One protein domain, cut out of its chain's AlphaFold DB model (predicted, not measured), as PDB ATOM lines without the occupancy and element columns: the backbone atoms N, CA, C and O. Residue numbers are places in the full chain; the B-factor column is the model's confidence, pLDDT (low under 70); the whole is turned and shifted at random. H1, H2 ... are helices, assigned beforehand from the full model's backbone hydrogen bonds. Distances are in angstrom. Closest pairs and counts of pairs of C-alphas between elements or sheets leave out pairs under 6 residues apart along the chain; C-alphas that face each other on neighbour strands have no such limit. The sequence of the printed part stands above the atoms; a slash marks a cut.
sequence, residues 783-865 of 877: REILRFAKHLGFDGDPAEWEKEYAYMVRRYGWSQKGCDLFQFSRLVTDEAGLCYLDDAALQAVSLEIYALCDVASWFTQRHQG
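This is residues 783 to 865 of the 877 residues of an uncharacterized protein of Symbiodinium microadriaticum (UniProt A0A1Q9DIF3). Picture a small head of three short helices, H1, H2 and H3, with their connecting links, from which one long straight helix, H4, reaches out as an arm; its residues 850 to 865 stick out free. Within the head the helices are set crosswise rather than side by side: H2 stands about perpendicular to both H1 and H3, and the contacts between helices are few. The printed part has 83 residues with four named helices, H1, H2, H3 and H4 in that order along the chain, and no named strand; its class is all helix. The whole is loose, with a radius of gyration of the C-alphas of 15.2 A, and elongated, spanning 48 by 28 by 24 A, the arm making the length.

Begin with H4, residues 839 to 865, which touches no helix. Look first to H1, residues 783 to 791: it is close to H4 but not clearly touching, the closest C-alphas being those of His 791 and Val 845, 7.7 A apart. These two helices run opposite ways at a steep tilt of 65 degrees. Next find H2, residues 798 to 812, which is close to H1 but not clearly touching; the closest C-alphas, of Leu 786 and Trp 801, are 7.2 A apart. Their lines are about perpendicular, at 79 degrees. H3, residues 821 to 829, only just touches H2, with 3 pairs of C-alphas within 8 A, and H2 takes part with residue 812 alone. The closest C-alphas there are those of Tyr 812 and Gln 823, 7.0 A apart, and the lines are about perpendicular, at 79 degrees. H1 and H3 are apart, as are H2 and H4; H3 and H4 are only just apart, 8.4 A at the closest. In H1, H2, H3 and H4 every backbone O i to N i+4 pair is within hydrogen-bond range.

Find C-alpha 839 at (105.310, -13.307, -227.907); from there H4 runs 38.5 A to C-alpha 865 at (83.187, -43.947, -235.052). Go back to C-alpha 783 at (85.416, -11.966, -241.747), where H1 begins and runs 12.9 A to residue 791. H2 covers 20.7 A from residue 798 to residue 812, and H3 covers 12.3 A from residue 821 to residue 829.

The C-alphas of Ala 832 and Gly 865 are the two farthest apart, at 48.5 A. Without residues 850 to 865, which stand free, the remaining 67 residues span 29 by 25 by 20 A, with a radius of gyration of 11.7 A. The printed part has no cut, and the links H1 to H2, H2 to H3 and H3 to H4 are short. Read the B-factor column for the model's confidence: the mean pLDDT of the printed part is 82.7, but residue 847 and residues 849 to 865 are under 70, and the mean of H4 is 60.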
ATOM      1  N   ARG A 783      86.066 -11.038-242.675       94.69
ATOM      2  CA  ARG A 783      85.416 -11.966-241.747       94.69
ATOM      3  C   ARG A 783      86.421 -12.744-240.900       94.69
ATOM      4  O   ARG A 783      86.177 -12.951-239.712       94.69
ATOM      5  N   GLU A 784      87.514 -13.201-241.499       94.50
ATOM      6  CA  GLU A 784      88.560 -13.950-240.805       94.50
ATOM      7  C   GLU A 784      89.316 -13.038-239.834       94.50
ATOM      8  O   GLU A 784      89.517 -13.406-238.677       94.50
ATOM      9  N   ILE A 785      89.633 -11.816-240.269       95.38
ATOM     10  CA  ILE A 785      90.314 -10.816-239.441       95.38
ATOM     11  C   ILE A 785      89.410 -10.318-238.300       95.38
ATOM     12  O   ILE A 785      89.910 -10.091-237.203       95.38
ATOM     13  N   LEU A 786      88.079 -10.282-238.474       94.19
ATOM     14  CA  LEU A 786      87.143  -9.968-237.381       94.19
ATOM     15  C   LEU A 786      87.175 -11.023-236.278       94.19
ATOM     16  O   LEU A 786      87.094 -10.693-235.100       94.19
ATOM     17  N   ARG A 787      87.264 -12.308-236.641       91.12
ATOM     18  CA  ARG A 787      87.342 -13.385-235.641       91.12
ATOM     19  C   ARG A 787      88.596 -13.243-234.792       91.12
ATOM     20  O   ARG A 787      88.510 -13.373-233.577       91.12
ATOM     21  N   PHE A 788      89.713 -12.928-235.442       92.44
ATOM     22  CA  PHE A 788      90.969 -12.646-234.766       92.44
ATOM     23  C   PHE A 788      90.860 -11.409-233.862       92.44
ATOM     24  O   PHE A 788      91.134 -11.506-232.672       92.44
ATOM     25  N   ALA A 789      90.347 -10.285-234.372       94.12
ATOM     26  CA  ALA A 789      90.166  -9.066-233.584       94.12
ATOM     27  C   ALA A 789      89.247  -9.271-232.366       94.12
ATOM     28  O   ALA A 789      89.535  -8.764-231.287       94.12
ATOM     29  N   LYS A 790      88.182 -10.074-232.496       90.94
ATOM     30  CA  LYS A 790      87.308 -10.436-231.367       90.94
ATOM     31  C   LYS A 790      88.038 -11.214-230.272       90.94
ATOM     32  O   LYS A 790      87.717 -11.031-229.105       90.94
ATOM     33  N   HIS A 791      89.004 -12.064-230.625       84.25
ATOM     34  CA  HIS A 791      89.847 -12.745-229.630       84.25
ATOM     35  C   HIS A 791      90.808 -11.780-228.930       84.25
ATOM     36  O   HIS A 791      91.154 -11.998-227.776       84.25
ATOM     37  N   LEU A 792      91.169 -10.676-229.585       89.25
ATOM     38  CA  LEU A 792      91.938  -9.588-228.977       89.25
ATOM     39  C   LEU A 792      91.076  -8.598-228.176       89.25
ATOM     40  O   LEU A 792      91.578  -7.570-227.734       89.25
ATOM     41  N   GLY A 793      89.787  -8.896-227.983       93.06
ATOM     42  CA  GLY A 793      88.876  -8.069-227.194       93.06
ATOM     43  C   GLY A 793      88.142  -6.982-227.978       93.06
ATOM     44  O   GLY A 793      87.533  -6.118-227.358       93.06
ATOM     45  N   PHE A 794      88.152  -7.010-229.317       94.44
ATOM     46  CA  PHE A 794      87.304  -6.113-230.108       94.44
ATOM     47  C   PHE A 794      85.819  -6.452-229.899       94.44
ATOM     48  O   PHE A 794      85.351  -7.520-230.307       94.44
ATOM     49  N   ASP A 795      85.071  -5.533-229.296       95.81
ATOM     50  CA  ASP A 795      83.650  -5.661-228.952       95.81
ATOM     51  C   ASP A 795      82.720  -4.826-229.847       95.81
ATOM     52  O   ASP A 795      81.497  -4.900-229.702       95.81
ATOM     53  N   GLY A 796      83.291  -4.094-230.808       96.00
ATOM     54  CA  GLY A 796      82.556  -3.221-231.712       96.00
ATOM     55  C   GLY A 796      81.558  -3.946-232.618       96.00
ATOM     56  O   GLY A 796      81.680  -5.139-232.943       96.00
ATOM     57  N   ASP A 797      80.546  -3.201-233.046       96.25
ATOM     58  CA  ASP A 797      79.496  -3.704-233.925       96.25
ATOM     59  C   ASP A 797      79.996  -3.899-235.381       96.25
ATOM     60  O   ASP A 797      81.127  -3.539-235.729       96.25
ATOM     61  N   PRO A 798      79.199  -4.509-236.281       96.00
ATOM     62  CA  PRO A 798      79.622  -4.713-237.667       96.00
ATOM     63  C   PRO A 798      79.993  -3.427-238.428       96.00
ATOM     64  O   PRO A 798      80.834  -3.489-239.324       96.00
ATOM     65  N   ALA A 799      79.394  -2.279-238.094       96.12
ATOM     66  CA  ALA A 799      79.675  -1.002-238.749       96.12
ATOM     67  C   ALA A 799      80.978  -0.373-238.231       96.12
ATOM     68  O   ALA A 799      81.719   0.250-238.996       96.12
ATOM     69  N   GLU A 800      81.283  -0.549-236.948       96.38
ATOM     70  CA  GLU A 800      82.576  -0.200-236.358       96.38
ATOM     71  C   GLU A 800      83.686  -1.089-236.921       96.38
ATOM     72  O   GLU A 800      84.722  -0.576-237.348       96.38
ATOM     73  N   TRP A 801      83.435  -2.394-237.059       96.81
ATOM     74  CA  TRP A 801      84.389  -3.307-237.686       96.81
ATOM     75  C   TRP A 801      84.730  -2.915-239.124       96.81
ATOM     76  O   TRP A 801      85.891  -2.966-239.527       96.81
ATOM     77  N   GLU A 802      83.740  -2.518-239.921       96.56
ATOM     78  CA  GLU A 802      83.977  -2.147-241.314       96.56
ATOM     79  C   GLU A 802      84.895  -0.917-241.428       96.56
ATOM     80  O   GLU A 802      85.762  -0.866-242.309       96.56
ATOM     81  N   LYS A 803      84.785   0.033-240.487       96.56
ATOM     82  CA  LYS A 803      85.692   1.187-240.383       96.56
ATOM     83  C   LYS A 803      87.108   0.763-239.989       96.56
ATOM     84  O   LYS A 803      88.058   1.217-240.632       96.56
ATOM     85  N   GLU A 804      87.247  -0.124-239.004       97.19
ATOM     86  CA  GLU A 804      88.547  -0.638-238.551       97.19
ATOM     87  C   GLU A 804      89.244  -1.479-239.624       97.19
ATOM     88  O   GLU A 804      90.423  -1.280-239.927       97.19
ATOM     89  N   TYR A 805      88.509  -2.359-240.302       96.62
ATOM     90  CA  TYR A 805      89.046  -3.141-241.409       96.62
ATOM     91  C   TYR A 805      89.465  -2.247-242.582       96.62
ATOM     92  O   TYR A 805      90.549  -2.426-243.138       96.62
ATOM     93  N   ALA A 806      88.677  -1.224-242.927       96.50
ATOM     94  CA  ALA A 806      89.064  -0.245-243.942       96.50
ATOM     95  C   ALA A 806      90.294   0.588-243.529       96.50
ATOM     96  O   ALA A 806      91.090   0.993-244.385       96.50
ATOM     97  N   TYR A 807      90.472   0.860-242.234       95.44
ATOM     98  CA  TYR A 807      91.690   1.474-241.708       95.44
ATOM     99  C   TYR A 807      92.898   0.539-241.862       95.44
ATOM    100  O   TYR A 807      93.904   0.966-242.430       95.44
ATOM    101  N   MET A 808      92.785  -0.739-241.487       96.25
ATOM    102  CA  MET A 808      93.851  -1.738-241.656       96.25
ATOM    103  C   MET A 808      94.244  -1.937-243.125       96.25
ATOM    104  O   MET A 808      95.429  -1.900-243.458       96.25
ATOM    105  N   VAL A 809      93.263  -2.047-244.027       96.44
ATOM    106  CA  VAL A 809      93.507  -2.166-245.474       96.44
ATOM    107  C   VAL A 809      94.324  -0.979-245.995       96.44
ATOM    108  O   VAL A 809      95.269  -1.180-246.760       96.44
ATOM    109  N   ARG A 810      94.015   0.249-245.550       96.31
ATOM    110  CA  ARG A 810      94.765   1.461-245.926       96.31
ATOM    111  C   ARG A 810      96.147   1.529-245.276       96.31
ATOM    112  O   ARG A 810      97.110   1.841-245.968       96.31
ATOM    113  N   ARG A 811      96.254   1.231-243.977       95.81
ATOM    114  CA  ARG A 811      97.505   1.318-243.203       95.81
ATOM    115  C   ARG A 811      98.554   0.319-243.687       95.81
ATOM    116  O   ARG A 811      99.719   0.677-243.817       95.81
ATOM    117  N   TYR A 812      98.146  -0.914-243.978       94.44
ATOM    118  CA  TYR A 812      99.060  -2.005-244.328       94.44
ATOM    119  C   TYR A 812      99.101  -2.328-245.830       94.44
ATOM    120  O   TYR A 812      99.788  -3.265-246.240       94.44
ATOM    121  N   GLY A 813      98.383  -1.564-246.661       95.25
ATOM    122  CA  GLY A 813      98.375  -1.732-248.116       95.25
ATOM    123  C   GLY A 813      97.783  -3.070-248.570       95.25
ATOM    124  O   GLY A 813      98.315  -3.709-249.479       95.25
ATOM    125  N   TRP A 814      96.717  -3.538-247.916       96.31
ATOM    126  CA  TRP A 814      96.064  -4.792-248.295       96.31
ATOM    127  C   TRP A 814      95.232  -4.618-249.565       96.31
ATOM    128  O   TRP A 814      94.703  -3.547-249.861       96.31
ATOM    129  N   SER A 815      95.069  -5.703-250.317       93.31
ATOM    130  CA  SER A 815      94.071  -5.730-251.386       93.31
ATOM    131  C   SER A 815      92.660  -5.799-250.787       93.31
ATOM    132  O   SER A 815      92.484  -6.292-249.675       93.31
ATOM    133  N   GLN A 816      91.624  -5.430-251.548       88.19
ATOM    134  CA  GLN A 816      90.238  -5.641-251.098       88.19
ATOM    135  C   GLN A 816      89.885  -7.122-250.859       88.19
ATOM    136  O   GLN A 816      88.910  -7.420-250.178       88.19
ATOM    137  N   LYS A 817      90.698  -8.055-251.374       90.25
ATOM    138  CA  LYS A 817      90.559  -9.496-251.128       90.25
ATOM    139  C   LYS A 817      91.124  -9.941-249.771       90.25
ATOM    140  O   LYS A 817      91.045 -11.124-249.464       90.25
ATOM    141  N   GLY A 818      91.700  -9.028-248.986       94.12
ATOM    142  CA  GLY A 818      92.283  -9.314-247.677       94.12
ATOM    143  C   GLY A 818      93.802  -9.434-247.669       94.12
ATOM    144  O   GLY A 818      94.473  -9.209-248.690       94.12
ATOM    145  N   CYS A 819      94.337  -9.762-246.493       95.56
ATOM    146  CA  CYS A 819      95.769  -9.869-246.247       95.56
ATOM    147  C   CYS A 819      96.284 -11.287-246.519       95.56
ATOM    148  O   CYS A 819      95.599 -12.279-246.264       95.56
ATOM    149  N   ASP A 820      97.494 -11.392-247.058       92.75
ATOM    150  CA  ASP A 820      98.244 -12.651-247.065       92.75
ATOM    151  C   ASP A 820      99.004 -12.852-245.740       92.75
ATOM    152  O   ASP A 820      98.937 -12.022-244.832       92.75
ATOM    153  N   LEU A 821      99.704 -13.982-245.606       88.38
ATOM    154  CA  LEU A 821     100.401 -14.355-244.373       88.38
ATOM    155  C   LEU A 821     101.436 -13.308-243.933       88.38
ATOM    156  O   LEU A 821     101.561 -13.028-242.745       88.38
ATOM    157  N   PHE A 822     102.156 -12.702-244.877       82.81
ATOM    158  CA  PHE A 822     103.159 -11.685-244.566       82.81
ATOM    159  C   PHE A 822     102.502 -10.397-244.073       82.81
ATOM    160  O   PHE A 822     102.908  -9.807-243.073       82.81
ATOM    161  N   GLN A 823     101.436  -9.983-244.753       93.69
ATOM    162  CA  GLN A 823     100.635  -8.839-244.345       93.69
ATOM    163  C   GLN A 823      99.973  -9.047-242.973       93.69
ATOM    164  O   GLN A 823      99.897  -8.095-242.199       93.69
ATOM    165  N   PHE A 824      99.555 -10.273-242.648       95.12
ATOM    166  CA  PHE A 824      99.055 -10.634-241.320       95.12
ATOM    167  C   PHE A 824     100.165 -10.640-240.262       95.12
ATOM    168  O   PHE A 824      99.975 -10.103-239.179       95.12
ATOM    169  N   SER A 825     101.351 -11.164-240.584       92.50
ATOM    170  CA  SER A 825     102.507 -11.088-239.686       92.50
ATOM    171  C   SER A 825     102.838  -9.637-239.334       92.50
ATOM    172  O   SER A 825     103.030  -9.334-238.165       92.50
ATOM    173  N   ARG A 826     102.819  -8.729-240.317       92.62
ATOM    174  CA  ARG A 826     103.021  -7.292-240.075       92.62
ATOM    175  C   ARG A 826     101.940  -6.661-239.201       92.62
ATOM    176  O   ARG A 826     102.253  -5.738-238.463       92.62
ATOM    177  N   LEU A 827     100.694  -7.127-239.303       95.75
ATOM    178  CA  LEU A 827      99.587  -6.655-238.469       95.75
ATOM    179  C   LEU A 827      99.820  -6.981-236.992       95.75
ATOM    180  O   LEU A 827      99.561  -6.132-236.144       95.75
ATOM    181  N   VAL A 828     100.291  -8.199-236.699       95.88
ATOM    182  CA  VAL A 828     100.466  -8.673-235.316       95.88
ATOM    183  C   VAL A 828     101.774  -8.221-234.674       95.88
ATOM    184  O   VAL A 828     101.879  -8.234-233.455       95.88
ATOM    185  N   THR A 829     102.753  -7.777-235.468       92.19
ATOM    186  CA  THR A 829     104.038  -7.253-234.972       92.19
ATOM    187  C   THR A 829     104.145  -5.723-235.008       92.19
ATOM    188  O   THR A 829     105.180  -5.191-234.619       92.19
ATOM    189  N   ASP A 830     103.147  -4.994-235.520       95.75
ATOM    190  CA  ASP A 830     103.136  -3.523-235.470       95.75
ATOM    191  C   ASP A 830     102.778  -3.082-234.050       95.75
ATOM    192  O   ASP A 830     101.602  -3.048-233.714       95.75
ATOM    193  N   GLU A 831     103.776  -2.732-233.233       94.50
ATOM    194  CA  GLU A 831     103.609  -2.240-231.850       94.50
ATOM    195  C   GLU A 831     102.657  -1.039-231.733       94.50
ATOM    196  O   GLU A 831     102.036  -0.829-230.693       94.50
ATOM    197  N   ALA A 832     102.511  -0.249-232.801       92.00
ATOM    198  CA  ALA A 832     101.577   0.874-232.856       92.00
ATOM    199  C   ALA A 832     100.198   0.485-233.431       92.00
ATOM    200  O   ALA A 832      99.335   1.347-233.626       92.00
ATOM    201  N   GLY A 833     100.003  -0.787-233.774       90.44
ATOM    202  CA  GLY A 833      98.798  -1.348-234.364       90.44
ATOM    203  C   GLY A 833      97.835  -1.912-233.318       90.44
ATOM    204  O   GLY A 833      98.232  -2.479-232.309       90.44
ATOM    205  N   LEU A 834      96.532  -1.831-233.605       84.81
ATOM    206  CA  LEU A 834      95.453  -2.339-232.737       84.81
ATOM    207  C   LEU A 834      95.445  -3.867-232.559       84.81
ATOM    208  O   LEU A 834      94.662  -4.399-231.780       84.81
ATOM    209  N   CYS A 835      96.262  -4.579-233.327       93.44
ATOM    210  CA  CYS A 835      96.339  -6.036-233.334       93.44
ATOM    211  C   CYS A 835      97.720  -6.544-232.908       93.44
ATOM    212  O   CYS A 835      98.025  -7.710-233.161       93.44
ATOM    213  N   TYR A 836      98.545  -5.681-232.307       94.31
ATOM    214  CA  TYR A 836      99.840  -6.070-231.768       94.31
ATOM    215  C   TYR A 836      99.688  -7.180-230.730       94.31
ATOM    216  O   TYR A 836      98.853  -7.089-229.828       94.31
ATOM    217  N   LEU A 837     100.527  -8.203-230.844       92.38
ATOM    218  CA  LEU A 837     100.700  -9.225-229.827       92.38
ATOM    219  C   LEU A 837     102.184  -9.351-229.520       92.38
ATOM    220  O   LEU A 837     102.988  -9.564-230.426       92.38
ATOM    221  N   ASP A 838     102.533  -9.277-228.238       91.00
ATOM    222  CA  ASP A 838     103.833  -9.762-227.796       91.00
ATOM    223  C   ASP A 838     103.896 -11.300-227.898       91.00
ATOM    224  O   ASP A 838     102.884 -11.985-228.096       91.00
ATOM    225  N   ASP A 839     105.099 -11.862-227.770       81.00
ATOM    226  CA  ASP A 839     105.310 -13.307-227.907       81.00
ATOM    227  C   ASP A 839     104.469 -14.125-226.909       81.00
ATOM    228  O   ASP A 839     104.027 -15.233-227.229       81.00
ATOM    229  N   ALA A 840     104.204 -13.582-225.715       79.75
ATOM    230  CA  ALA A 840     103.414 -14.251-224.686       79.75
ATOM    231  C   ALA A 840     101.922 -14.293-225.055       79.75
ATOM    232  O   ALA A 840     101.284 -15.345-224.949       79.75
ATOM    233  N   ALA A 841     101.370 -13.183-225.543       79.62
ATOM    234  CA  ALA A 841      99.995 -13.078-226.012       79.62
ATOM    235  C   ALA A 841      99.773 -13.893-227.295       79.62
ATOM    236  O   ALA A 841      98.768 -14.596-227.414       79.62
ATOM    237  N   LEU A 842     100.735 -13.887-228.222       82.56
ATOM    238  CA  LEU A 842     100.686 -14.712-229.429       82.56
ATOM    239  C   LEU A 842     100.695 -16.207-229.083       82.56
ATOM    240  O   LEU A 842      99.943 -16.990-229.671       82.56
ATOM    241  N   GLN A 843     101.501 -16.606-228.096       73.12
ATOM    242  CA  GLN A 843     101.528 -17.978-227.596       73.12
ATOM    243  C   GLN A 843     100.207 -18.368-226.915       73.12
ATOM    244  O   GLN A 843      99.720 -19.474-227.147       73.12
ATOM    245  N   ALA A 844      99.596 -17.473-226.135       75.19
ATOM    246  CA  ALA A 844      98.290 -17.702-225.514       75.19
ATOM    247  C   ALA A 844      97.173 -17.889-226.558       75.19
ATOM    248  O   ALA A 844      96.459 -18.892-226.513       75.19
ATOM    249  N   VAL A 845      97.088 -17.001-227.556       75.19
ATOM    250  CA  VAL A 845      96.117 -17.108-228.663       75.19
ATOM    251  C   VAL A 845      96.347 -18.384-229.475       75.19
ATOM    252  O   VAL A 845      95.397 -19.063-229.864       75.19
ATOM    253  N   SER A 846      97.608 -18.762-229.704       74.81
ATOM    254  CA  SER A 846      97.939 -20.015-230.383       74.81
ATOM    255  C   SER A 846      97.439 -21.231-229.599       74.81
ATOM    256  O   SER A 846      96.808 -22.105-230.191       74.81
ATOM    257  N   LEU A 847      97.667 -21.279-228.282       69.38
ATOM    258  CA  LEU A 847      97.205 -22.370-227.416       69.38
ATOM    259  C   LEU A 847      95.675 -22.481-227.386       69.38
ATOM    260  O   LEU A 847      95.151 -23.592-227.423       69.38
ATOM    261  N   GLU A 848      94.964 -21.356-227.381       72.25
ATOM    262  CA  GLU A 848      93.499 -21.329-227.422       72.25
ATOM    263  C   GLU A 848      92.952 -21.853-228.761       72.25
ATOM    264  O   GLU A 848      92.059 -22.703-228.782       72.25
ATOM    265  N   ILE A 849      93.545 -21.438-229.887       67.00
ATOM    266  CA  ILE A 849      93.196 -21.962-231.218       67.00
ATOM    267  C   ILE A 849      93.481 -23.468-231.296       67.00
ATOM    268  O   ILE A 849      92.651 -24.222-231.807       67.00
ATOM    269  N   TYR A 850      94.618 -23.928-230.763       64.06
ATOM    270  CA  TYR A 850      94.950 -25.353-230.717       64.06
ATOM    271  C   TYR A 850      93.955 -26.149-229.867       64.06
ATOM    272  O   TYR A 850      93.503 -27.201-230.314       64.06
ATOM    273  N   ALA A 851      93.547 -25.632-228.707       65.69
ATOM    274  CA  ALA A 851      92.534 -26.266-227.867       65.69
ATOM    275  C   ALA A 851      91.177 -26.377-228.587       65.69
ATOM    276  O   ALA A 851      90.523 -27.420-228.530       65.69
ATOM    277  N   LEU A 852      90.771 -25.344-229.332       58.91
ATOM    278  CA  LEU A 852      89.541 -25.357-230.132       58.91
ATOM    279  C   LEU A 852      89.619 -26.336-231.316       58.91
ATOM    280  O   LEU A 852      88.636 -27.021-231.620       58.91
ATOM    281  N   CYS A 853      90.781 -26.448-231.965       58.97
ATOM    282  CA  CYS A 853      91.021 -27.421-233.030       58.97
ATOM    283  C   CYS A 853      91.046 -28.866-232.512       58.97
ATOM    284  O   CYS A 853      90.474 -29.742-233.164       58.97
ATOM    285  N   ASP A 854      91.630 -29.118-231.338       51.47
ATOM    286  CA  ASP A 854      91.642 -30.443-230.713       51.47
ATOM    287  C   ASP A 854      90.226 -30.892-230.340       51.47
ATOM    288  O   ASP A 854      89.836 -32.016-230.664       51.47
ATOM    289  N   VAL A 855      89.402 -29.998-229.784       46.09
ATOM    290  CA  VAL A 855      87.987 -30.282-229.490       46.09
ATOM    291  C   VAL A 855      87.195 -30.563-230.774       46.09
ATOM    292  O   VAL A 855      86.431 -31.528-230.829       46.09
ATOM    293  N   ALA A 856      87.404 -29.791-231.845       44.78
ATOM    294  CA  ALA A 856      86.747 -30.034-233.133       44.78
ATOM    295  C   ALA A 856      87.195 -31.357-233.790       44.78
ATOM    296  O   ALA A 856      86.373 -32.084-234.362       44.78
ATOM    297  N   SER A 857      88.479 -31.712-233.673       48.53
ATOM    298  CA  SER A 857      89.023 -32.982-234.167       48.53
ATOM    299  C   SER A 857      88.453 -34.181-233.397       48.53
ATOM    300  O   SER A 857      88.073 -35.186-234.004       48.53
ATOM    301  N   TRP A 858      88.267 -34.025-232.083       45.94
ATOM    302  CA  TRP A 858      87.650 -35.008-231.198       45.94
ATOM    303  C   TRP A 858      86.169 -35.246-231.535       45.94
ATOM    304  O   TRP A 858      85.731 -36.396-231.628       45.94
ATOM    305  N   PHE A 859      85.398 -34.189-231.822       37.47
ATOM    306  CA  PHE A 859      84.008 -34.325-232.289       37.47
ATOM    307  C   PHE A 859      83.908 -34.999-233.667       37.47
ATOM    308  O   PHE A 859      83.011 -35.817-233.894       37.47
ATOM    309  N   THR A 860      84.850 -34.714-234.569       46.22
ATOM    310  CA  THR A 860      84.879 -35.297-235.922       46.22
ATOM    311  C   THR A 860      85.227 -36.791-235.889       46.22
ATOM    312  O   THR A 860      84.567 -37.591-236.555       46.22
ATOM    313  N   GLN A 861      86.184 -37.204-235.048       45.19
ATOM    314  CA  GLN A 861      86.515 -38.622-234.832       45.19
ATOM    315  C   GLN A 861      85.363 -39.408-234.187       45.19
ATOM    316  O   GLN A 861      85.105 -40.551-234.569       45.19
ATOM    317  N   ARG A 862      84.618 -38.801-233.255       42.78
ATOM    318  CA  ARG A 862      83.476 -39.457-232.597       42.78
ATOM    319  C   ARG A 862      82.294 -39.681-233.546       42.78
ATOM    320  O   ARG A 862      81.640 -40.720-233.464       42.78
ATOM    321  N   HIS A 863      82.049 -38.758-234.479       45.56
ATOM    322  CA  HIS A 863      81.021 -38.928-235.510       45.56
ATOM    323  C   HIS A 863      81.381 -39.997-236.552       45.56
ATOM    324  O   HIS A 863      80.496 -40.728-236.993       45.56
ATOM    325  N   GLN A 864      82.663 -40.149-236.897       45.09
ATOM    326  CA  GLN A 864      83.119 -41.217-237.796       45.09
ATOM    327  C   GLN A 864      83.082 -42.603-237.126       45.09
ATOM    328  O   GLN A 864      82.762 -43.586-237.789       45.09
ATOM    329  N   GLY A 865      83.305 -42.692-235.809       40.31
ATOM    330  CA  GLY A 865      83.187 -43.947-235.052       40.31
ATOM    331  C   GLY A 865      81.749 -44.467-234.893       40.31
ATOM    332  O   GLY A 865      81.535 -45.675-234.884       40.31
TER     333      GLY A 865